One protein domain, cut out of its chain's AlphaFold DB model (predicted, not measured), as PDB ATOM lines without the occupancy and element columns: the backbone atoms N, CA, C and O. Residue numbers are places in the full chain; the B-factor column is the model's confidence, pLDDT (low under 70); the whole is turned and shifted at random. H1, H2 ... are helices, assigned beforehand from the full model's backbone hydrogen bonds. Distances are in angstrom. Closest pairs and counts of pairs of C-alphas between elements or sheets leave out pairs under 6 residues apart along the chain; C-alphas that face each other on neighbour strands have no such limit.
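What this domain is: This is residues 4 to 10 and 89 to 262 of the 262 residues of the protein "DUF4234 domain-containing protein" of Candidatus Bathyarchaeota archaeon (UniProt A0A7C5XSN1). Helices lie nearly aligned in an elongated bundle: the long H5 runs through the middle, the long H2 and H7 run the same way beside it, and the shorter H3 packs on H5 and H2 in the opposite direction. Short H1 packs on H2, while H4 and H6 lie toward the far end. The printed part has 181 residues with seven named helices, H1 to H7 in order, and no named strand; the class is all helix. It is only just loose, close to compact, with a radius of gyration of the C-alphas of 19.5 A and spans of 63 by 32 by 26 A.

How they stand to each other: H5, residues 158 to 194, and H2, residues 89 to 117, are the hubs and touch at a shallow tilt of 13 degrees, closest at C-alphas 194 and 115, 5.8 A. H3, residues 123 to 139, touches residues 175 to 190 of H5 alone, C-alphas 129 and 186 being closest at 5.3 A, and forms a hairpin with H2. H7, residues 229 to 261, touches H5, closest at C-alphas 236 and 170, 6.5 A. H1, residues 4 to 10, touches H2, closest at C-alphas 7 and 110, 5.4 A. H4, residues 145 to 151, forms a hairpin with H5. H6, residues 214 to 223, touches no helix. H2, H3, H5, H6 and H7 make an up-and-down bundle, each running against the one before. Every O i to N i+4 pair is within hydrogen-bond range except in H5, 32 of 33, and H7, 26 of 29.

Where its parts are: H5 spans 52.9 A from C-alpha 158 at (114.171, 145.771, 172.701), H7 48.2 A to C-alpha 261 at (158.235, 160.151, 148.499), H2 42.4 A and H3 24.4 A.

The domain as a whole: Residues 11 to 88 are not printed; C-alphas 10 and 89 are 26.9 A apart across the cut. The link from H5 to H6 is long. Residue 262 alone has pLDDT under 70.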
ATOM      1  N   HIS A   4     151.851 157.826 139.919       83.75
ATOM      2  CA  HIS A   4     151.778 157.978 141.381       83.75
ATOM      3  C   HIS A   4     150.940 159.192 141.831       83.75
ATOM      4  O   HIS A   4     150.229 159.108 142.833       83.75
ATOM      5  N   SER A   5     150.944 160.303 141.076       84.38
ATOM      6  CA  SER A   5     150.175 161.507 141.439       84.38
ATOM      7  C   SER A   5     148.660 161.279 141.387       84.38
ATOM      8  O   SER A   5     147.918 161.908 142.139       84.38
ATOM      9  N   GLN A   6     148.193 160.333 140.562       90.31
ATOM     10  CA  GLN A   6     146.783 159.933 140.518       90.31
ATOM     11  C   GLN A   6     146.370 159.182 141.791       90.31
ATOM     12  O   GLN A   6     145.317 159.462 142.362       90.31
ATOM     13  N   TYR A   7     147.214 158.261 142.259       91.81
ATOM     14  CA  TYR A   7     146.970 157.501 143.488       91.81
ATOM     15  C   TYR A   7     147.047 158.389 144.732       91.81
ATOM     16  O   TYR A   7     146.226 158.250 145.638       91.81
ATOM     17  N   LEU A   8     147.969 159.353 144.752       93.88
ATOM     18  CA  LEU A   8     148.069 160.322 145.840       93.88
ATOM     19  C   LEU A   8     146.828 161.224 145.928       93.88
ATOM     20  O   LEU A   8     146.317 161.476 147.018       93.88
ATOM     21  N   GLU A   9     146.290 161.649 144.784       94.25
ATOM     22  CA  GLU A   9     145.017 162.374 144.722       94.25
ATOM     23  C   GLU A   9     143.842 161.509 145.212       94.25
ATOM     24  O   GLU A   9     142.949 162.000 145.903       94.25
ATOM     25  N   TYR A  10     143.846 160.204 144.927       94.56
ATOM     26  CA  TYR A  10     142.829 159.291 145.455       94.56
ATOM     27  C   TYR A  10     142.918 159.145 146.985       94.56
ATOM     28  O   TYR A  10     141.898 159.252 147.669       94.56
ATOM     29  N   TRP A  89     124.867 156.362 165.704       98.06
ATOM     30  CA  TRP A  89     126.048 155.656 166.195       98.06
ATOM     31  C   TRP A  89     126.505 154.532 165.266       98.06
ATOM     32  O   TRP A  89     127.707 154.400 165.036       98.06
ATOM     33  N   ILE A  90     125.571 153.750 164.726       98.00
ATOM     34  CA  ILE A  90     125.892 152.635 163.828       98.00
ATOM     35  C   ILE A  90     126.302 153.164 162.448       98.00
ATOM     36  O   ILE A  90     127.315 152.739 161.896       98.00
ATOM     37  N   ASP A  91     125.569 154.144 161.919       97.50
ATOM     38  CA  ASP A  91     125.839 154.765 160.619       97.50
ATOM     39  C   ASP A  91     127.239 155.392 160.562       97.50
ATOM     40  O   ASP A  91     128.005 155.104 159.641       97.50
ATOM     41  N   ARG A  92     127.629 156.178 161.577       96.38
ATOM     42  CA  ARG A  92     128.976 156.778 161.618       96.38
ATOM     43  C   ARG A  92     130.078 155.721 161.728       96.38
ATOM     44  O   ARG A  92     131.106 155.867 161.079       96.38
ATOM     45  N   ARG A  93     129.859 154.642 162.495       96.62
ATOM     46  CA  ARG A  93     130.799 153.513 162.597       96.62
ATOM     47  C   ARG A  93     131.015 152.884 161.225       96.62
ATOM     48  O   ARG A  93     132.149 152.740 160.789       96.62
ATOM     49  N   ASN A  94     129.933 152.567 160.513       97.50
ATOM     50  CA  ASN A  94     130.024 151.937 159.195       97.50
ATOM     51  C   ASN A  94     130.705 152.842 158.170       97.50
ATOM     52  O   ASN A  94     131.547 152.384 157.400       97.50
ATOM     53  N   LYS A  95     130.340 154.127 158.152       97.38
ATOM     54  CA  LYS A  95     130.930 155.109 157.237       97.38
ATOM     55  C   LYS A  95     132.424 155.283 157.488       97.38
ATOM     56  O   LYS A  95     133.185 155.262 156.525       97.38
ATOM     57  N   HIS A  96     132.824 155.402 158.753       97.38
ATOM     58  CA  HIS A  96     134.225 155.503 159.141       97.38
ATOM     59  C   HIS A  96     135.016 154.261 158.712       97.38
ATOM     60  O   HIS A  96     135.974 154.382 157.956       97.38
ATOM     61  N   PHE A  97     134.561 153.058 159.080       97.50
ATOM     62  CA  PHE A  97     135.299 151.818 158.797       97.50
ATOM     63  C   PHE A  97     135.453 151.584 157.293       97.50
ATOM     64  O   PHE A  97     136.539 151.261 156.814       97.50
ATOM     65  N   ARG A  98     134.385 151.828 156.522       97.00
ATOM     66  CA  ARG A  98     134.422 151.733 155.059       97.00
ATOM     67  C   ARG A  98     135.415 152.727 154.450       97.00
ATOM     68  O   ARG A  98     136.094 152.393 153.483       97.00
ATOM     69  N   ARG A  99     135.480 153.956 154.971       97.44
ATOM     70  CA  ARG A  99     136.414 154.985 154.491       97.44
ATOM     71  C   ARG A  99     137.858 154.602 154.796       97.44
ATOM     72  O   ARG A  99     138.689 154.692 153.899       97.44
ATOM     73  N   VAL A 100     138.141 154.160 156.021       97.62
ATOM     74  CA  VAL A 100     139.487 153.740 156.428       97.62
ATOM     75  C   VAL A 100     139.959 152.546 155.599       97.62
ATOM     76  O   VAL A 100     141.087 152.552 155.119       97.62
ATOM     77  N   LEU A 101     139.090 151.563 155.337       97.31
ATOM     78  CA  LEU A 101     139.451 150.426 154.488       97.31
ATOM     79  C   LEU A 101     139.851 150.881 153.076       97.31
ATOM     80  O   LEU A 101     140.918 150.513 152.591       97.31
ATOM     81  N   LYS A 102     139.053 151.766 152.462       96.94
ATOM     82  CA  LYS A 102     139.386 152.369 151.160       96.94
ATOM     83  C   LYS A 102     140.697 153.152 151.204       96.94
ATOM     84  O   LYS A 102     141.469 153.097 150.251       96.94
ATOM     85  N   LEU A 103     140.957 153.888 152.287       97.81
ATOM     86  CA  LEU A 103     142.216 154.608 152.480       97.81
ATOM     87  C   LEU A 103     143.400 153.632 152.497       97.81
ATOM     88  O   LEU A 103     144.369 153.851 151.777       97.81
ATOM     89  N   PHE A 104     143.302 152.533 153.243       97.69
ATOM     90  CA  PHE A 104     144.353 151.520 153.320       97.69
ATOM     91  C   PHE A 104     144.598 150.805 151.987       97.69
ATOM     92  O   PHE A 104     145.749 150.627 151.590       97.69
ATOM     93  N   GLU A 105     143.540 150.463 151.253       97.31
ATOM     94  CA  GLU A 105     143.652 149.932 149.888       97.31
ATOM     95  C   GLU A 105     144.371 150.926 148.960       97.31
ATOM     96  O   GLU A 105     145.289 150.551 148.232       97.31
ATOM     97  N   SER A 106     144.030 152.215 149.060       97.12
ATOM     98  CA  SER A 106     144.665 153.288 148.281       97.12
ATOM     99  C   SER A 106     146.147 153.452 148.617       97.12
ATOM    100  O   SER A 106     146.974 153.634 147.726       97.12
ATOM    101  N   MET A 107     146.492 153.380 149.905       96.94
ATOM    102  CA  MET A 107     147.872 153.434 150.389       96.94
ATOM    103  C   MET A 107     148.696 152.275 149.829       96.94
ATOM    104  O   MET A 107     149.810 152.488 149.349       96.94
ATOM    105  N   LYS A 108     148.138 151.058 149.842       97.25
ATOM    106  CA  LYS A 108     148.761 149.885 149.223       97.25
ATOM    107  C   LYS A 108     149.025 150.122 147.735       97.25
ATOM    108  O   LYS A 108     150.140 149.899 147.272       97.25
ATOM    109  N   ASP A 109     148.024 150.566 146.983       95.75
ATOM    110  CA  ASP A 109     148.179 150.763 145.539       95.75
ATOM    111  C   ASP A 109     149.208 151.853 145.214       95.75
ATOM    112  O   ASP A 109     150.036 151.679 144.318       95.75
ATOM    113  N   TYR A 110     149.228 152.931 146.001       95.50
ATOM    114  CA  TYR A 110     150.242 153.975 145.897       95.50
ATOM    115  C   TYR A 110     151.659 153.417 146.072       95.50
ATOM    116  O   TYR A 110     152.520 153.652 145.225       95.50
ATOM    117  N   ILE A 111     151.912 152.638 147.132       95.62
ATOM    118  CA  ILE A 111     153.265 152.131 147.387       95.62
ATOM    119  C   ILE A 111     153.705 151.085 146.357       95.62
ATOM    120  O   ILE A 111     154.887 151.023 146.027       95.62
ATOM    121  N   VAL A 112     152.772 150.316 145.782       95.38
ATOM    122  CA  VAL A 112     153.066 149.412 144.657       95.38
ATOM    123  C   VAL A 112     153.625 150.198 143.472       95.38
ATOM    124  O   VAL A 112     154.689 149.846 142.963       95.38
ATOM    125  N   VAL A 113     152.962 151.286 143.079       94.12
ATOM    126  CA  VAL A 113     153.410 152.135 141.964       94.12
ATOM    127  C   VAL A 113     154.760 152.776 142.266       94.12
ATOM    128  O   VAL A 113     155.685 152.651 141.468       94.12
ATOM    129  N   VAL A 114     154.907 153.403 143.436       94.06
ATOM    130  CA  VAL A 114     156.152 154.090 143.814       94.06
ATOM    131  C   VAL A 114     157.326 153.112 143.911       94.06
ATOM    132  O   VAL A 114     158.424 153.416 143.446       94.06
ATOM    133  N   SER A 115     157.118 151.916 144.473       94.38
ATOM    134  CA  SER A 115     158.172 150.896 144.551       94.38
ATOM    135  C   SER A 115     158.641 150.436 143.167       94.38
ATOM    136  O   SER A 115     159.842 150.277 142.952       94.38
ATOM    137  N   ALA A 116     157.716 150.297 142.211       93.06
ATOM    138  CA  ALA A 116     158.028 149.935 140.834       93.06
ATOM    139  C   ALA A 116     158.781 151.057 140.103       93.06
ATOM    140  O   ALA A 116     159.775 150.780 139.434       93.06
ATOM    141  N   GLU A 117     158.361 152.314 140.275       92.06
ATOM    142  CA  GLU A 117     159.041 153.490 139.713       92.06
ATOM    143  C   GLU A 117     160.478 153.633 140.248       92.06
ATOM    144  O   GLU A 117     161.385 153.976 139.491       92.06
ATOM    145  N   LYS A 118     160.710 153.310 141.529       91.94
ATOM    146  CA  LYS A 118     162.046 153.323 142.155       91.94
ATOM    147  C   LYS A 118     162.845 152.024 141.964       91.94
ATOM    148  O   LYS A 118     163.995 151.958 142.391       91.94
ATOM    149  N   GLY A 119     162.269 150.991 141.344       92.00
ATOM    150  CA  GLY A 119     162.928 149.698 141.127       92.00
ATOM    151  C   GLY A 119     163.212 148.895 142.406       92.00
ATOM    152  O   GLY A 119     164.126 148.070 142.416       92.00
ATOM    153  N   VAL A 120     162.455 149.124 143.486       93.19
ATOM    154  CA  VAL A 120     162.645 148.467 144.791       93.19
ATOM    155  C   VAL A 120     161.717 147.259 144.922       93.19
ATOM    156  O   VAL A 120     160.498 147.366 144.790       93.19
ATOM    157  N   TYR A 121     162.281 146.088 145.219       90.81
ATOM    158  CA  TYR A 121     161.515 144.850 145.361       90.81
ATOM    159  C   TYR A 121     160.962 144.668 146.783       90.81
ATOM    160  O   TYR A 121     161.681 144.225 147.669       90.81
ATOM    161  N   VAL A 122     159.664 144.925 146.986       92.50
ATOM    162  CA  VAL A 122     159.013 144.882 148.319       92.50
ATOM    163  C   VAL A 122     158.005 143.740 148.515       92.50
ATOM    164  O   VAL A 122     157.173 143.776 149.424       92.50
ATOM    165  N   LYS A 123     158.048 142.697 147.673       91.38
ATOM    166  CA  LYS A 123     156.983 141.674 147.583       91.38
ATOM    167  C   LYS A 123     156.621 141.026 148.924       91.38
ATOM    168  O   LYS A 123     155.440 140.861 149.211       91.38
ATOM    169  N   GLY A 124     157.612 140.663 149.740       91.69
ATOM    170  CA  GLY A 124     157.372 139.969 151.012       91.69
ATOM    171  C   GLY A 124     156.567 140.811 152.005       91.69
ATOM    172  O   GLY A 124     155.542 140.361 152.512       91.69
ATOM    173  N   LYS A 125     156.983 142.060 152.244       93.12
ATOM    174  CA  LYS A 125     156.266 142.970 153.151       93.12
ATOM    175  C   LYS A 125     154.939 143.452 152.567       93.12
ATOM    176  O   LYS A 125     153.979 143.625 153.310       93.12
ATOM    177  N   LEU A 126     154.859 143.612 151.246       95.31
ATOM    178  CA  LEU A 126     153.613 143.959 150.566       95.31
ATOM    179  C   LEU A 126     152.537 142.877 150.759       95.31
ATOM    180  O   LEU A 126     151.389 143.209 151.026       95.31
ATOM    181  N   GLN A 127     152.908 141.595 150.706       95.31
ATOM    182  CA  GLN A 127     151.981 140.490 150.983       95.31
ATOM    183  C   GLN A 127     151.462 140.501 152.428       95.31
ATOM    184  O   GLN A 127     150.305 140.154 152.668       95.31
ATOM    185  N   LEU A 128     152.297 140.902 153.394       95.06
ATOM    186  CA  LEU A 128     151.867 141.077 154.784       95.06
ATOM    187  C   LEU A 128     150.876 142.238 154.911       95.06
ATOM    188  O   LEU A 128     149.820 142.059 155.508       95.06
ATOM    189  N   LEU A 129     151.168 143.382 154.286       97.19
ATOM    190  CA  LEU A 129     150.249 144.521 154.240       97.19
ATOM    191  C   LEU A 129     148.899 144.138 153.610       97.19
ATOM    192  O   LEU A 129     147.851 144.451 154.163       97.19
ATOM    193  N   GLU A 130     148.916 143.432 152.480       97.25
ATOM    194  CA  GLU A 130     147.706 142.936 151.812       97.25
ATOM    195  C   GLU A 130     146.876 142.025 152.709       97.25
ATOM    196  O   GLU A 130     145.653 142.158 152.768       97.25
ATOM    197  N   ARG A 131     147.540 141.107 153.419       96.62
ATOM    198  CA  ARG A 131     146.880 140.236 154.387       96.62
ATOM    199  C   ARG A 131     146.238 141.060 155.500       96.62
ATOM    200  O   ARG A 131     145.060 140.865 155.758       96.62
ATOM    201  N   ASP A 132     146.972 141.986 156.108       96.69
ATOM    202  CA  ASP A 132     146.474 142.763 157.245       96.69
ATOM    203  C   ASP A 132     145.284 143.667 156.843       96.69
ATOM    204  O   ASP A 132     144.312 143.772 157.590       96.69
ATOM    205  N   ILE A 133     145.304 144.259 155.639       97.50
ATOM    206  CA  ILE A 133     144.168 145.026 155.083       97.50
ATOM    207  C   ILE A 133     142.955 144.121 154.861       97.50
ATOM    208  O   ILE A 133     141.829 144.481 155.205       97.50
ATOM    209  N   ARG A 134     143.172 142.938 154.283       95.81
ATOM    210  CA  ARG A 134     142.097 141.983 154.015       95.81
ATOM    211  C   ARG A 134     141.471 141.468 155.312       95.81
ATOM    212  O   ARG A 134     140.248 141.408 155.410       95.81
ATOM    213  N   ASP A 135     142.294 141.127 156.297       95.06
ATOM    214  CA  ASP A 135     141.847 140.650 157.605       95.06
ATOM    215  C   ASP A 135     141.050 141.750 158.331       95.06
ATOM    216  O   ASP A 135     139.970 141.481 158.860       95.06
ATOM    217  N   ALA A 136     141.497 143.010 158.251       93.31
ATOM    218  CA  ALA A 136     140.726 144.159 158.726       93.31
ATOM    219  C   ALA A 136     139.361 144.272 158.019       93.31
ATOM    220  O   ALA A 136     138.338 144.440 158.679       93.31
ATOM    221  N   GLY A 137     139.318 144.119 156.692       92.50
ATOM    222  CA  GLY A 137     138.075 144.145 155.917       92.50
ATOM    223  C   GLY A 137     137.071 143.057 156.318       92.50
ATOM    224  O   GLY A 137     135.873 143.337 156.392       92.50
ATOM    225  N   TYR A 138     137.538 141.843 156.628       91.81
ATOM    226  CA  TYR A 138     136.678 140.760 157.122       91.81
ATOM    227  C   TYR A 138     136.091 141.059 158.508       91.81
ATOM    228  O   TYR A 138     134.908 140.807 158.739       91.81
ATOM    229  N   GLU A 139     136.890 141.626 159.412       90.50
ATOM    230  CA  GLU A 139     136.446 141.991 160.764       90.50
ATOM    231  C   GLU A 139     135.493 143.200 160.766       90.50
ATOM    232  O   GLU A 139     134.586 143.304 161.594       90.50
ATOM    233  N   TRP A 140     135.654 144.136 159.826       89.31
ATOM    234  CA  TRP A 140     134.924 145.412 159.803       89.31
ATOM    235  C   TRP A 140     133.554 145.352 159.124       89.31
ATOM    236  O   TRP A 140     133.056 146.371 158.634       89.31
ATOM    237  N   GLY A 141     132.899 144.191 159.164       86.00
ATOM    238  CA  GLY A 141     131.593 143.958 158.551       86.00
ATOM    239  C   GLY A 141     130.569 145.057 158.850       86.00
ATOM    240  O   GLY A 141     130.520 145.621 159.948       86.00
ATOM    241  N   GLU A 142     129.758 145.393 157.850       90.25
ATOM    242  CA  GLU A 142     128.721 146.414 157.977       90.25
ATOM    243  C   GLU A 142     127.502 145.877 158.719       90.25
ATOM    244  O   GLU A 142     127.108 144.720 158.582       90.25
ATOM    245  N   ARG A 143     126.870 146.754 159.498       92.25
ATOM    246  CA  ARG A 143     125.623 146.454 160.204       92.25
ATOM    247  C   ARG A 143     124.526 147.373 159.697       92.25
ATOM    248  O   ARG A 143     124.740 148.578 159.638       92.25
ATOM    249  N   ASP A 144     123.350 146.848 159.378       94.94
ATOM    250  CA  ASP A 144     122.240 147.691 158.925       94.94
ATOM    251  C   ASP A 144     121.776 148.635 160.051       94.94
ATOM    252  O   ASP A 144     121.133 148.226 161.021       94.94
ATOM    253  N   ALA A 145     122.135 149.916 159.932       95.25
ATOM    254  CA  ALA A 145     121.870 150.917 160.958       95.25
ATOM    255  C   ALA A 145     120.371 151.137 161.194       95.25
ATOM    256  O   ALA A 145     119.972 151.435 162.317       95.25
ATOM    257  N   PHE A 146     119.544 150.996 160.156       95.44
ATOM    258  CA  PHE A 146     118.102 151.197 160.248       95.44
ATOM    259  C   PHE A 146     117.442 150.040 161.001       95.44
ATOM    260  O   PHE A 146     116.696 150.277 161.954       95.44
ATOM    261  N   ILE A 147     117.784 148.800 160.639       95.25
ATOM    262  CA  ILE A 147     117.260 147.597 161.293       95.25
ATOM    263  C   ILE A 147     117.604 147.620 162.786       95.25
ATOM    264  O   ILE A 147     116.707 147.553 163.625       95.25
ATOM    265  N   TRP A 148     118.880 147.793 163.141       96.50
ATOM    266  CA  TRP A 148     119.303 147.798 164.547       96.50
ATOM    267  C   TRP A 148     118.683 148.942 165.363       96.50
ATOM    268  O   TRP A 148     118.378 148.758 166.541       96.50
ATOM    269  N   ALA A 149     118.453 150.105 164.745       96.31
ATOM    270  CA  ALA A 149     117.838 151.245 165.418       96.31
ATOM    271  C   ALA A 149     116.344 151.056 165.708       96.31
ATOM    272  O   ALA A 149     115.866 151.579 166.714       96.31
ATOM    273  N   ILE A 150     115.618 150.319 164.861       96.12
ATOM    274  CA  ILE A 150     114.177 150.069 165.023       96.12
ATOM    275  C   ILE A 150     113.900 148.819 165.853       96.12
ATOM    276  O   ILE A 150     112.941 148.806 166.619       96.12
ATOM    277  N   LEU A 151     114.737 147.784 165.752       95.06
ATOM    278  CA  LEU A 151     114.546 146.518 166.467       95.06
ATOM    279  C   LEU A 151     114.407 146.704 167.989       95.06
ATOM    280  O   LEU A 151     113.657 145.978 168.641       95.06
ATOM    281  N   GLN A 152     115.052 147.722 168.559       92.81
ATOM    282  CA  GLN A 152     114.916 148.058 169.979       92.81
ATOM    283  C   GLN A 152     113.522 148.572 170.406       92.81
ATOM    284  O   GLN A 152     113.270 148.713 171.600       92.81
ATOM    285  N   LEU A 153     112.616 148.870 169.468       93.56
ATOM    286  CA  LEU A 153     111.234 149.265 169.771       93.56
ATOM    287  C   LEU A 153     110.337 148.069 170.114       93.56
ATOM    288  O   LEU A 153     109.236 148.260 170.628       93.56
ATOM    289  N   ILE A 154     110.786 146.842 169.831       93.44
ATOM    290  CA  ILE A 154     110.023 145.627 170.121       93.44
ATOM    291  C   ILE A 154     109.902 145.474 171.647       93.44
ATOM    292  O   ILE A 154     110.930 145.402 172.331       93.44
ATOM    293  N   PRO A 155     108.683 145.391 172.211       87.81
ATOM    294  CA  PRO A 155     108.505 145.178 173.643       87.81
ATOM    295  C   PRO A 155     109.244 143.924 174.122       87.81
ATOM    296  O   PRO A 155     109.308 142.928 173.403       87.81
ATOM    297  N   ILE A 156     109.780 143.956 175.348       87.00
ATOM    298  CA  ILE A 156     110.526 142.862 176.006       87.00
ATOM    299  C   ILE A 156     111.906 142.590 175.376       87.00
ATOM    300  O   ILE A 156     112.904 142.560 176.092       87.00
ATOM    301  N   VAL A 157     111.990 142.442 174.053       90.81
ATOM    302  CA  VAL A 157     113.236 142.109 173.332       90.81
ATOM    303  C   VAL A 157     114.101 143.347 173.071       90.81
ATOM    304  O   VAL A 157     115.318 143.245 172.917       90.81
ATOM    305  N   GLY A 158     113.498 144.535 173.073       92.25
ATOM    306  CA  GLY A 158     114.171 145.771 172.701       92.25
ATOM    307  C   GLY A 158     115.339 146.159 173.607       92.25
ATOM    308  O   GLY A 158     116.370 146.616 173.117       92.25
ATOM    309  N   LEU A 159     115.229 145.904 174.916       91.19
ATOM    310  CA  LEU A 159     116.311 146.160 175.870       91.19
ATOM    311  C   LEU A 159     117.523 145.229 175.638       91.19
ATOM    312  O   LEU A 159     118.631 145.752 175.503       91.19
ATOM    313  N   PRO A 160     117.365 143.891 175.529       94.44
ATOM    314  CA  PRO A 160     118.447 143.006 175.095       94.44
ATOM    315  C   PRO A 160     119.109 143.436 173.780       94.44
ATOM    316  O   PRO A 160     120.336 143.436 173.687       94.44
ATOM    317  N   ILE A 161     118.316 143.853 172.785       95.81
ATOM    318  CA  ILE A 161     118.833 144.354 171.502       95.81
ATOM    319  C   ILE A 161     119.682 145.611 171.710       95.81
ATOM    320  O   ILE A 161     120.787 145.693 171.181       95.81
ATOM    321  N   LEU A 162     119.212 146.570 172.510       95.19
ATOM    322  CA  LEU A 162     119.950 147.797 172.804       95.19
ATOM    323  C   LEU A 162     121.276 147.514 173.527       95.19
ATOM    324  O   LEU A 162     122.309 148.080 173.172       95.19
ATOM    325  N   ILE A 163     121.277 146.591 174.492       95.06
ATOM    326  CA  ILE A 163     122.503 146.149 175.176       95.06
ATOM    327  C   ILE A 163     123.469 145.495 174.182       95.06
ATOM    328  O   ILE A 163     124.670 145.765 174.225       95.06
ATOM    329  N   TYR A 164     122.967 144.671 173.260       96.44
ATOM    330  CA  TYR A 164     123.794 144.083 172.209       96.44
ATOM    331  C   TYR A 164     124.377 145.150 171.270       96.44
ATOM    332  O   TYR A 164     125.552 145.071 170.914       96.44
ATOM    333  N   VAL A 165     123.607 146.192 170.937       97.56
ATOM    334  CA  VAL A 165     124.112 147.354 170.191       97.56
ATOM    335  C   VAL A 165     125.263 148.028 170.926       97.56
ATOM    336  O   VAL A 165     126.311 148.296 170.340       97.56
ATOM    337  N   TYR A 166     125.108 148.255 172.226       97.38
ATOM    338  CA  TYR A 166     126.144 148.881 173.044       97.38
ATOM    339  C   TYR A 166     127.401 148.010 173.140       97.38
ATOM    340  O   TYR A 166     128.524 148.522 173.120       97.38
ATOM    341  N   HIS A 167     127.214 146.694 173.223       96.06
ATOM    342  CA  HIS A 167     128.291 145.717 173.190       96.06
ATOM    343  C   HIS A 167     129.081 145.799 171.883       96.06
ATOM    344  O   HIS A 167     130.290 146.043 171.927       96.06
ATOM    345  N   PHE A 168     128.420 145.614 170.734       96.31
ATOM    346  CA  PHE A 168     129.150 145.553 169.472       96.31
ATOM    347  C   PHE A 168     129.760 146.907 169.116       96.31
ATOM    348  O   PHE A 168     130.851 146.929 168.575       96.31
ATOM    349  N   LEU A 169     129.140 148.043 169.457       97.12
ATOM    350  CA  LEU A 169     129.745 149.351 169.186       97.12
ATOM    351  C   LEU A 169     131.079 149.521 169.930       97.12
ATOM    352  O   LEU A 169     132.072 149.893 169.312       97.12
ATOM    353  N   ASN A 170     131.137 149.199 171.226       95.50
ATOM    354  CA  ASN A 170     132.400 149.236 171.973       95.50
ATOM    355  C   ASN A 170     133.419 148.237 171.409       95.50
ATOM    356  O   ASN A 170     134.599 148.561 171.261       95.50
ATOM    357  N   LYS A 171     132.970 147.009 171.116       95.25
ATOM    358  CA  LYS A 171     133.863 145.931 170.691       95.25
ATOM    359  C   LYS A 171     134.426 146.167 169.292       95.25
ATOM    360  O   LYS A 171     135.633 146.029 169.111       95.25
ATOM    361  N   ASP A 172     133.578 146.557 168.346       96.00
ATOM    362  CA  ASP A 172     133.938 146.815 166.954       96.00
ATOM    363  C   ASP A 172     135.003 147.923 166.869       96.00
ATOM    364  O   ASP A 172     136.003 147.738 166.185       96.00
ATOM    365  N   PHE A 173     134.855 149.040 167.600       95.88
ATOM    366  CA  PHE A 173     135.873 150.105 167.613       95.88
ATOM    367  C   PHE A 173     137.194 149.678 168.277       95.88
ATOM    368  O   PHE A 173     138.264 150.042 167.792       95.88
ATOM    369  N   SER A 174     137.138 148.880 169.349       95.19
ATOM    370  CA  SER A 174     138.342 148.321 169.989       95.19
ATOM    371  C   SER A 174     139.115 147.405 169.029       95.19
ATOM    372  O   SER A 174     140.334 147.533 168.896       95.19
ATOM    373  N   ILE A 175     138.416 146.515 168.312       94.94
ATOM    374  CA  ILE A 175     139.020 145.654 167.282       94.94
ATOM    375  C   ILE A 175     139.582 146.508 166.142       94.94
ATOM    376  O   ILE A 175     140.738 146.335 165.762       94.94
ATOM    377  N   HIS A 176     138.791 147.453 165.636       95.88
ATOM    378  CA  HIS A 176     139.183 148.359 164.565       95.88
ATOM    379  C   HIS A 176     140.480 149.103 164.882       95.88
ATOM    380  O   HIS A 176     141.452 148.945 164.150       95.88
ATOM    381  N   SER A 177     140.559 149.784 166.028       95.62
ATOM    382  CA  SER A 177     141.757 150.538 166.415       95.62
ATOM    383  C   SER A 177     143.011 149.658 166.545       95.62
ATOM    384  O   SER A 177     144.121 150.103 166.245       95.62
ATOM    385  N   LYS A 178     142.865 148.396 166.974       94.44
ATOM    386  CA  LYS A 178     143.982 147.435 167.013       94.44
ATOM    387  C   LYS A 178     144.434 147.053 165.602       94.44
ATOM    388  O   LYS A 178     145.633 147.078 165.335       94.44
ATOM    389  N   MET A 179     143.493 146.751 164.709       94.94
ATOM    390  CA  MET A 179     143.793 146.385 163.321       94.94
ATOM    391  C   MET A 179     144.453 147.527 162.549       94.94
ATOM    392  O   MET A 179     145.419 147.299 161.825       94.94
ATOM    393  N   GLU A 180     144.019 148.766 162.763       96.31
ATOM    394  CA  GLU A 180     144.653 149.937 162.150       96.31
ATOM    395  C   GLU A 180     146.125 150.072 162.518       96.31
ATOM    396  O   GLU A 180     146.948 150.363 161.655       96.31
ATOM    397  N   ARG A 181     146.489 149.822 163.783       95.12
ATOM    398  CA  ARG A 181     147.894 149.853 164.206       95.12
ATOM    399  C   ARG A 181     148.730 148.807 163.471       95.12
ATOM    400  O   ARG A 181     149.854 149.119 163.081       95.12
ATOM    401  N   TYR A 182     148.191 147.609 163.241       94.81
ATOM    402  CA  TYR A 182     148.877 146.587 162.445       94.81
ATOM    403  C   TYR A 182     149.051 147.033 160.995       94.81
ATOM    404  O   TYR A 182     150.174 147.026 160.498       94.81
ATOM    405  N   VAL A 183     147.986 147.521 160.352       97.44
ATOM    406  CA  VAL A 183     148.052 147.987 158.959       97.44
ATOM    407  C   VAL A 183     149.023 149.162 158.798       97.44
ATOM    408  O   VAL A 183     149.858 149.137 157.897       97.44
ATOM    409  N   LEU A 184     148.980 150.163 159.683       97.06
ATOM    410  CA  LEU A 184     149.885 151.320 159.645       97.06
ATOM    411  C   LEU A 184     151.350 150.923 159.879       97.06
ATOM    412  O   LEU A 184     152.248 151.456 159.218       97.06
ATOM    413  N   SER A 185     151.598 149.972 160.784       96.00
ATOM    414  CA  SER A 185     152.934 149.423 161.030       96.00
ATOM    415  C   SER A 185     153.455 148.666 159.807       96.00
ATOM    416  O   SER A 185     154.569 148.926 159.345       96.00
ATOM    417  N   SER A 186     152.642 147.770 159.241       96.56
ATOM    418  CA  SER A 186     152.976 147.013 158.032       96.56
ATOM    419  C   SER A 186     153.226 147.951 156.853       96.56
ATOM    420  O   SER A 186     154.259 147.834 156.196       96.56
ATOM    421  N   PHE A 187     152.370 148.956 156.650       97.50
ATOM    422  CA  PHE A 187     152.552 149.979 155.623       97.50
ATOM    423  C   PHE A 187     153.866 150.735 155.808       97.50
ATOM    424  O   PHE A 187     154.691 150.765 154.898       97.50
ATOM    425  N   SER A 188     154.116 151.270 157.005       96.75
ATOM    426  CA  SER A 188     155.351 152.002 157.296       96.75
ATOM    427  C   SER A 188     156.595 151.149 157.037       96.75
ATOM    428  O   SER A 188     157.574 151.643 156.489       96.75
ATOM    429  N   SER A 189     156.546 149.853 157.360       95.19
ATOM    430  CA  SER A 189     157.664 148.932 157.127       95.19
ATOM    431  C   SER A 189     157.982 148.699 155.643       95.19
ATOM    432  O   SER A 189     159.145 148.456 155.309       95.19
ATOM    433  N   VAL A 190     156.967 148.770 154.769       96.25
ATOM    434  CA  VAL A 190     157.120 148.708 153.307       96.25
ATOM    435  C   VAL A 190     157.695 150.025 152.802       96.25
ATOM    436  O   VAL A 190     158.658 150.027 152.043       96.25
ATOM    437  N   VAL A 191     157.138 151.153 153.247       95.75
ATOM    438  CA  VAL A 191     157.538 152.475 152.754       95.75
ATOM    439  C   VAL A 191     158.980 152.813 153.127       95.75
ATOM    440  O   VAL A 191     159.700 153.306 152.271       95.75
ATOM    441  N   VAL A 192     159.443 152.473 154.335       95.62
ATOM    442  CA  VAL A 192     160.852 152.674 154.745       95.62
ATOM    443  C   VAL A 192     161.840 151.925 153.839       95.62
ATOM    444  O   VAL A 192     162.974 152.360 153.665       95.62
ATOM    445  N   GLU A 193     161.433 150.801 153.244       94.00
ATOM    446  CA  GLU A 193     162.276 150.059 152.297       94.00
ATOM    447  C   GLU A 193     162.354 150.747 150.931       94.00
ATOM    448  O   GLU A 193     163.390 150.704 150.272       94.00
ATOM    449  N   VAL A 194     161.271 151.416 150.526       94.19
ATOM    450  CA  VAL A 194     161.196 152.209 149.290       94.19
ATOM    451  C   VAL A 194     161.869 153.574 149.450       94.19
ATOM    452  O   VAL A 194     162.451 154.096 148.499       94.19
ATOM    453  N   ASP A 195     161.787 154.160 150.641       94.38
ATOM    454  CA  ASP A 195     162.386 155.439 150.994       94.38
ATOM    455  C   ASP A 195     162.867 155.436 152.458       94.38
ATOM    456  O   ASP A 195     162.066 155.634 153.378       94.38
ATOM    457  N   PRO A 196     164.182 155.265 152.695       91.69
ATOM    458  CA  PRO A 196     164.761 155.296 154.037       91.69
ATOM    459  C   PRO A 196     164.557 156.617 154.794       91.69
ATOM    460  O   PRO A 196     164.733 156.649 156.011       91.69
ATOM    461  N   GLY A 197     164.213 157.711 154.100       91.31
ATOM    462  CA  GLY A 197     163.903 159.005 154.709       91.31
ATOM    463  C   GLY A 197     162.488 159.103 155.288       91.31
ATOM    464  O   GLY A 197     162.190 160.065 156.002       91.31
ATOM    465  N   PHE A 198     161.622 158.125 155.007       94.00
ATOM    466  CA  PHE A 198     160.237 158.121 155.465       94.00
ATOM    467  C   PHE A 198     160.128 158.010 156.985       94.00
ATOM    468  O   PHE A 198     160.738 157.144 157.618       94.00
ATOM    469  N   LYS A 199     159.274 158.847 157.583       94.06
ATOM    470  CA  LYS A 199     158.958 158.767 159.011       94.06
ATOM    471  C   LYS A 199     157.732 157.872 159.234       94.06
ATOM    472  O   LYS A 199     156.640 158.276 158.838       94.06
ATOM    473  N   PRO A 200     157.859 156.732 159.947       92.50
ATOM    474  CA  PRO A 200     156.749 155.815 160.196       92.50
ATOM    475  C   PRO A 200     155.497 156.502 160.741       92.50
ATOM    476  O   PRO A 200     155.578 157.331 161.655       92.50
ATOM    477  N   ILE A 201     154.342 156.140 160.188       93.19
ATOM    478  CA  ILE A 201     153.049 156.704 160.564       93.19
ATOM    479  C   ILE A 201     152.445 155.867 161.685       93.19
ATOM    480  O   ILE A 201     152.353 154.644 161.605       93.19
ATOM    481  N   SER A 202     152.013 156.552 162.735       91.94
ATOM    482  CA  SER A 202     151.326 155.972 163.880       91.94
ATOM    483  C   SER A 202     150.362 157.002 164.457       91.94
ATOM    484  O   SER A 202     150.511 158.205 164.228       91.94
ATOM    485  N   PHE A 203     149.409 156.533 165.258       92.56
ATOM    486  CA  PHE A 203     148.667 157.411 166.157       92.56
ATOM    487  C   PHE A 203     149.601 158.046 167.200       92.56
ATOM    488  O   PHE A 203     150.749 157.608 167.368       92.56
ATOM    489  N   HIS A 204     149.112 159.083 167.888       88.38
ATOM    490  CA  HIS A 204     149.846 159.708 168.982       88.38
ATOM    491  C   HIS A 204     150.189 158.663 170.064       88.38
ATOM    492  O   HIS A 204     149.334 157.831 170.369       88.38
ATOM    493  N   PRO A 205     151.397 158.679 170.665       83.88
ATOM    494  CA  PRO A 205     151.785 157.687 171.676       83.88
ATOM    495  C   PRO A 205     150.836 157.618 172.878       83.88
ATOM    496  O   PRO A 205     150.578 156.538 173.395       83.88
ATOM    497  N   ASP A 206     150.281 158.764 173.277       85.50
ATOM    498  CA  ASP A 206     149.331 158.857 174.396       85.50
ATOM    499  C   ASP A 206     147.893 158.460 174.015       85.50
ATOM    500  O   ASP A 206     146.994 158.484 174.859       85.50
ATOM    501  N   TYR A 207     147.646 158.125 172.745       87.88
ATOM    502  CA  TYR A 207     146.336 157.702 172.281       87.88
ATOM    503  C   TYR A 207     146.203 156.179 172.264       87.88
ATOM    504  O   TYR A 207     146.819 155.477 171.460       87.88
ATOM    505  N   GLU A 208     145.279 155.675 173.078       90.06
ATOM    506  CA  GLU A 208     144.836 154.287 173.037       90.06
ATOM    507  C   GLU A 208     143.306 154.225 173.075       90.06
ATOM    508  O   GLU A 208     142.662 154.815 173.946       90.06
ATOM    509  N   PHE A 209     142.703 153.499 172.126       92.00
ATOM    510  CA  PHE A 209     141.266 153.241 172.177       92.00
ATOM    511  C   PHE A 209     140.962 152.272 173.337       92.00
ATOM    512  O   PHE A 209     141.483 151.154 173.324       92.00
ATOM    513  N   PRO A 210     140.107 152.641 174.311       92.38
ATOM    514  CA  PRO A 210     139.871 151.810 175.488       92.38
ATOM    515  C   PRO A 210     139.230 150.455 175.154       92.38
ATOM    516  O   PRO A 210     138.179 150.396 174.511       92.38
ATOM    517  N   ASP A 211     139.792 149.358 175.672       92.25
ATOM    518  CA  ASP A 211     139.175 148.030 175.566       92.25
ATOM    519  C   ASP A 211     138.193 147.791 176.724       92.25
ATOM    520  O   ASP A 211     138.556 147.387 177.832       92.25
ATOM    521  N   ARG A 212     136.915 148.108 176.492       91.94
ATOM    522  CA  ARG A 212     135.876 148.092 177.532       91.94
ATOM    523  C   ARG A 212     135.186 146.730 177.617       91.94
ATOM    524  O   ARG A 212     134.492 146.312 176.692       91.94
ATOM    525  N   SER A 213     135.296 146.070 178.770       94.06
ATOM    526  CA  SER A 213     134.609 144.797 179.023       94.06
ATOM    527  C   SER A 213     133.096 144.981 179.151       94.06
ATOM    528  O   SER A 213     132.596 145.584 180.099       94.06
ATOM    529  N   THR A 214     132.346 144.391 178.221       93.75
ATOM    530  CA  THR A 214     130.875 144.395 178.250       93.75
ATOM    531  C   THR A 214     130.320 143.717 179.499       93.75
ATOM    532  O   THR A 214     129.361 144.215 180.079       93.75
ATOM    533  N   ALA A 215     130.945 142.629 179.958       95.19
ATOM    534  CA  ALA A 215     130.520 141.937 181.173       95.19
ATOM    535  C   ALA A 215     130.616 142.855 182.399       95.19
ATOM    536  O   ALA A 215     129.661 142.961 183.165       95.19
ATOM    537  N   VAL A 216     131.724 143.596 182.532       96.69
ATOM    538  CA  VAL A 216     131.894 144.588 183.607       96.69
ATOM    539  C   VAL A 216     130.811 145.662 183.525       96.69
ATOM    540  O   VAL A 216     130.264 146.055 184.550       96.69
ATOM    541  N   TYR A 217     130.455 146.108 182.319       96.69
ATOM    542  CA  TYR A 217     129.472 147.175 182.126       96.69
ATOM    543  C   TYR A 217     128.054 146.702 182.461       96.69
ATOM    544  O   TYR A 217     127.290 147.447 183.074       96.69
ATOM    545  N   ILE A 218     127.718 145.451 182.136       95.88
ATOM    546  CA  ILE A 218     126.459 144.816 182.547       95.88
ATOM    547  C   ILE A 218     126.404 144.695 184.072       95.88
ATOM    548  O   ILE A 218     125.434 145.151 184.678       95.88
ATOM    549  N   VAL A 219     127.449 144.150 184.708       97.44
ATOM    550  CA  VAL A 219     127.502 144.000 186.172       97.44
ATOM    551  C   VAL A 219     127.404 145.358 186.864       97.44
ATOM    552  O   VAL A 219     126.611 145.506 187.787       97.44
ATOM    553  N   ALA A 220     128.132 146.371 186.393       97.44
ATOM    554  CA  ALA A 220     128.060 147.725 186.935       97.44
ATOM    555  C   ALA A 220     126.669 148.351 186.742       97.44
ATOM    556  O   ALA A 220     126.162 149.015 187.644       97.44
ATOM    557  N   THR A 221     126.008 148.099 185.609       96.06
ATOM    558  CA  THR A 221     124.623 148.540 185.371       96.06
ATOM    559  C   THR A 221     123.659 147.896 186.357       96.06
ATOM    560  O   THR A 221     122.848 148.603 186.944       96.06
ATOM    561  N   ILE A 222     123.783 146.596 186.623       95.81
ATOM    562  CA  ILE A 222     122.945 145.905 187.612       95.81
ATOM    563  C   ILE A 222     123.243 146.415 189.030       95.81
ATOM    564  O   ILE A 222     122.324 146.793 189.752       95.81
ATOM    565  N   ALA A 223     124.521 146.490 189.412       97.31
ATOM    566  CA  ALA A 223     124.959 146.912 190.744       97.31
ATOM    567  C   ALA A 223     124.557 148.358 191.079       97.31
ATOM    568  O   ALA A 223     124.329 148.688 192.237       97.31
ATOM    569  N   THR A 224     124.439 149.216 190.063       96.81
ATOM    570  CA  THR A 224     123.999 150.613 190.207       96.81
ATOM    571  C   THR A 224     122.507 150.808 189.924       96.81
ATOM    572  O   THR A 224     122.078 151.941 189.728       96.81
ATOM    573  N   LEU A 225     121.708 149.734 189.866       93.50
ATOM    574  CA  LEU A 225     120.266 149.785 189.571       93.50
ATOM    575  C   LEU A 225     119.930 150.544 188.271       93.50
ATOM    576  O   LEU A 225     118.914 151.227 188.168       93.50
ATOM    577  N   GLY A 226     120.804 150.436 187.273       90.25
ATOM    578  CA  GLY A 226     120.651 151.038 185.953       90.25
ATOM    579  C   GLY A 226     121.412 152.347 185.745       90.25
ATOM    580  O   GLY A 226     121.622 152.721 184.595       90.25
ATOM    581  N   PHE A 227     121.893 153.032 186.790       92.81
ATOM    582  CA  PHE A 227     122.528 154.352 186.630       92.81
ATOM    583  C   PHE A 227     123.822 154.329 185.801       92.81
ATOM    584  O   PHE A 227     124.104 155.283 185.072       92.81
ATOM    585  N   PHE A 228     124.588 153.237 185.841       96.56
ATOM    586  CA  PHE A 228     125.819 153.105 185.054       96.56
ATOM    587  C   PHE A 228     125.578 153.141 183.534       96.56
ATOM    588  O   PHE A 228     126.504 153.441 182.777       96.56
ATOM    589  N   ILE A 229     124.343 152.926 183.062       94.38
ATOM    590  CA  ILE A 229     124.026 153.016 181.630       94.38
ATOM    591  C   ILE A 229     124.341 154.403 181.051       94.38
ATOM    592  O   ILE A 229     124.692 154.512 179.880       94.38
ATOM    593  N   LEU A 230     124.298 155.458 181.873       95.69
ATOM    594  CA  LEU A 230     124.662 156.819 181.465       95.69
ATOM    595  C   LEU A 230     126.138 156.932 181.118       95.69
ATOM    596  O   LEU A 230     126.496 157.561 180.123       95.69
ATOM    597  N   TYR A 231     126.989 156.291 181.917       96.69
ATOM    598  CA  TYR A 231     128.410 156.220 181.623       96.69
ATOM    599  C   TYR A 231     128.662 155.387 180.364       96.69
ATOM    600  O   TYR A 231     129.452 155.789 179.518       96.69
ATOM    601  N   TRP A 232     127.935 154.285 180.167       97.44
ATOM    602  CA  TRP A 232     128.042 153.500 178.934       97.44
ATOM    603  C   TRP A 232     127.659 154.323 177.688       97.44
ATOM    604  O   TRP A 232     128.404 154.375 176.711       97.44
ATOM    605  N   ILE A 233     126.540 155.048 177.736       96.94
ATOM    606  CA  ILE A 233     126.110 155.964 176.665       96.94
ATOM    607  C   ILE A 233     127.167 157.049 176.401       96.94
ATOM    608  O   ILE A 233     127.473 157.370 175.246       96.94
ATOM    609  N   TYR A 234     127.755 157.590 177.471       97.12
ATOM    610  CA  TYR A 234     128.853 158.548 177.389       97.12
ATOM    611  C   TYR A 234     130.048 157.965 176.621       97.12
ATOM    612  O   TYR A 234     130.510 158.594 175.665       97.12
ATOM    613  N   THR A 235     130.510 156.755 176.962       97.06
ATOM    614  CA  THR A 235     131.684 156.138 176.315       97.06
ATOM    615  C   THR A 235     131.432 155.834 174.844       97.06
ATOM    616  O   THR A 235     132.275 156.146 174.006       97.06
ATOM    617  N   LEU A 236     130.231 155.344 174.506       97.38
ATOM    618  CA  LEU A 236     129.828 155.069 173.121       97.38
ATOM    619  C   LEU A 236     129.944 156.299 172.223       97.38
ATOM    620  O   LEU A 236     130.139 156.171 171.019       97.38
ATOM    621  N   THR A 237     129.835 157.501 172.785       97.25
ATOM    622  CA  THR A 237     129.943 158.754 172.029       97.25
ATOM    623  C   THR A 237     131.336 159.344 172.092       97.25
ATOM    624  O   THR A 237     131.872 159.740 171.057       97.25
ATOM    625  N   LYS A 238     131.903 159.409 173.298       97.31
ATOM    626  CA  LYS A 238     133.182 160.053 173.572       97.31
ATOM    627  C   LYS A 238     134.336 159.332 172.884       97.31
ATOM    628  O   LYS A 238     135.120 160.012 172.229       97.31
ATOM    629  N   ASP A 239     134.421 158.008 172.978       96.81
ATOM    630  CA  ASP A 239     135.606 157.296 172.486       96.81
ATOM    631  C   ASP A 239     135.735 157.366 170.957       96.81
ATOM    632  O   ASP A 239     136.807 157.748 170.486       96.81
ATOM    633  N   PRO A 240     134.671 157.135 170.151       96.94
ATOM    634  CA  PRO A 240     134.754 157.348 168.706       96.94
ATOM    635  C   PRO A 240     135.038 158.802 168.323       96.94
ATOM    636  O   PRO A 240     135.740 159.056 167.353       96.94
ATOM    637  N   ASN A 241     134.528 159.781 169.082       97.50
ATOM    638  CA  ASN A 241     134.825 161.186 168.802       97.50
ATOM    639  C   ASN A 241     136.312 161.509 168.993       97.50
ATOM    640  O   ASN A 241     136.863 162.255 168.190       97.50
ATOM    641  N   GLU A 242     136.946 161.006 170.056       96.56
ATOM    642  CA  GLU A 242     138.391 161.187 170.245       96.56
ATOM    643  C   GLU A 242     139.178 160.405 169.190       96.56
ATOM    644  O   GLU A 242     140.100 160.953 168.599       96.56
ATOM    645  N   HIS A 243     138.740 159.191 168.846       96.44
ATOM    646  CA  HIS A 243     139.333 158.414 167.758       96.44
ATOM    647  C   HIS A 243     139.353 159.167 166.422       96.44
ATOM    648  O   HIS A 243     140.386 159.236 165.764       96.44
ATOM    649  N   PHE A 244     138.243 159.807 166.046       96.94
ATOM    650  CA  PHE A 244     138.159 160.587 164.808       96.94
ATOM    651  C   PHE A 244     139.087 161.809 164.804       96.94
ATOM    652  O   PHE A 244     139.583 162.208 163.750       96.94
ATOM    653  N   LYS A 245     139.345 162.417 165.969       96.19
ATOM    654  CA  LYS A 245     140.309 163.523 166.074       96.19
ATOM    655  C   LYS A 245     141.735 163.038 165.846       96.19
ATOM    656  O   LYS A 245     142.483 163.697 165.133       96.19
ATOM    657  N   GLU A 246     142.082 161.893 166.413       96.00
ATOM    658  CA  GLU A 246     143.409 161.299 166.245       96.00
ATOM    659  C   GLU A 246     143.640 160.831 164.813       96.00
ATOM    660  O   GLU A 246     144.701 161.081 164.244       96.00
ATOM    661  N   HIS A 247     142.611 160.264 164.179       96.38
ATOM    662  CA  HIS A 247     142.613 159.983 162.744       96.38
ATOM    663  C   HIS A 247     142.922 161.213 161.912       96.38
ATOM    664  O   HIS A 247     143.774 161.156 161.036       96.38
ATOM    665  N   LYS A 248     142.292 162.351 162.220       96.19
ATOM    666  CA  LYS A 248     142.556 163.597 161.498       96.19
ATOM    667  C   LYS A 248     144.045 163.964 161.522       96.19
ATOM    668  O   LYS A 248     144.606 164.267 160.474       96.19
ATOM    669  N   VAL A 249     144.669 163.919 162.700       96.12
ATOM    670  CA  VAL A 249     146.095 164.246 162.875       96.12
ATOM    671  C   VAL A 249     146.987 163.235 162.150       96.12
ATOM    672  O   VAL A 249     147.912 163.623 161.436       96.12
ATOM    673  N   MET A 250     146.698 161.943 162.310       96.69
ATOM    674  CA  MET A 250     147.458 160.857 161.690       96.69
ATOM    675  C   MET A 250     147.391 160.916 160.158       96.69
ATOM    676  O   MET A 250     148.424 160.820 159.499       96.69
ATOM    677  N   GLU A 251     146.206 161.129 159.589       97.25
ATOM    678  CA  GLU A 251     145.986 161.202 158.143       97.25
ATOM    679  C   GLU A 251     146.626 162.433 157.502       97.25
ATOM    680  O   GLU A 251     147.170 162.336 156.403       97.25
ATOM    681  N   ASP A 252     146.587 163.584 158.182       96.38
ATOM    682  CA  ASP A 252     147.241 164.802 157.694       96.38
ATOM    683  C   ASP A 252     148.759 164.573 157.600       96.38
ATOM    684  O   ASP A 252     149.369 164.825 156.559       96.38
ATOM    685  N   ARG A 253     149.350 163.963 158.636       95.88
ATOM    686  CA  ARG A 253     150.764 163.569 158.642       95.88
ATOM    687  C   ARG A 253     151.086 162.511 157.582       95.88
ATOM    688  O   ARG A 253     152.130 162.596 156.941       95.88
ATOM    689  N   LEU A 254     150.220 161.512 157.397       96.62
ATOM    690  CA  LEU A 254     150.377 160.498 156.352       96.62
ATOM    691  C   LEU A 254     150.494 161.169 154.984       96.62
ATOM    692  O   LEU A 254     151.438 160.898 154.250       96.62
ATOM    693  N   LEU A 255     149.558 162.058 154.655       95.88
ATOM    694  CA  LEU A 255     149.535 162.720 153.359       95.88
ATOM    695  C   LEU A 255     150.794 163.575 153.139       95.88
ATOM    696  O   LEU A 255     151.401 163.496 152.073       95.88
ATOM    697  N   GLU A 256     151.221 164.334 154.153       94.81
ATOM    698  CA  GLU A 256     152.464 165.118 154.118       94.81
ATOM    699  C   GLU A 256     153.708 164.264 153.855       94.81
ATOM    700  O   GLU A 256     154.581 164.670 153.089       94.81
ATOM    701  N   GLU A 257     153.813 163.093 154.486       94.94
ATOM    702  CA  GLU A 257     154.947 162.193 154.268       94.94
ATOM    703  C   GLU A 257     154.886 161.536 152.883       94.94
ATOM    704  O   GLU A 257     155.912 161.450 152.213       94.94
ATOM    705  N   LEU A 258     153.703 161.144 152.394       94.00
ATOM    706  CA  LEU A 258     153.571 160.553 151.058       94.00
ATOM    707  C   LEU A 258     153.940 161.535 149.936       94.00
ATOM    708  O   LEU A 258     154.567 161.109 148.966       94.00
ATOM    709  N   TYR A 259     153.640 162.831 150.093       92.00
ATOM    710  CA  TYR A 259     154.055 163.888 149.158       92.00
ATOM    711  C   TYR A 259     155.576 164.055 149.031       92.00
ATOM    712  O   TYR A 259     156.029 164.641 148.056       92.00
ATOM    713  N   LYS A 260     156.367 163.593 150.007       90.94
ATOM    714  CA  LYS A 260     157.838 163.676 149.952       90.94
ATOM    715  C   LYS A 260     158.460 162.518 149.174       90.94
ATOM    716  O   LYS A 260     159.607 162.623 148.755       90.94
ATOM    717  N   ILE A 261     157.726 161.411 149.047       86.25
ATOM    718  CA  ILE A 261     158.235 160.151 148.499       86.25
ATOM    719  C   ILE A 261     157.998 160.054 146.990       86.25
ATOM    720  O   ILE A 261     158.846 159.477 146.298       86.25
ATOM    721  N   GLY A 262     156.834 160.531 146.531       69.81
ATOM    722  CA  GLY A 262     156.442 160.589 145.119       69.81
ATOM    723  C   GLY A 262     157.028 161.806 144.428       69.81
ATOM    724  O   GLY A 262     157.517 161.641 143.291       69.81
TER     725      GLY A 262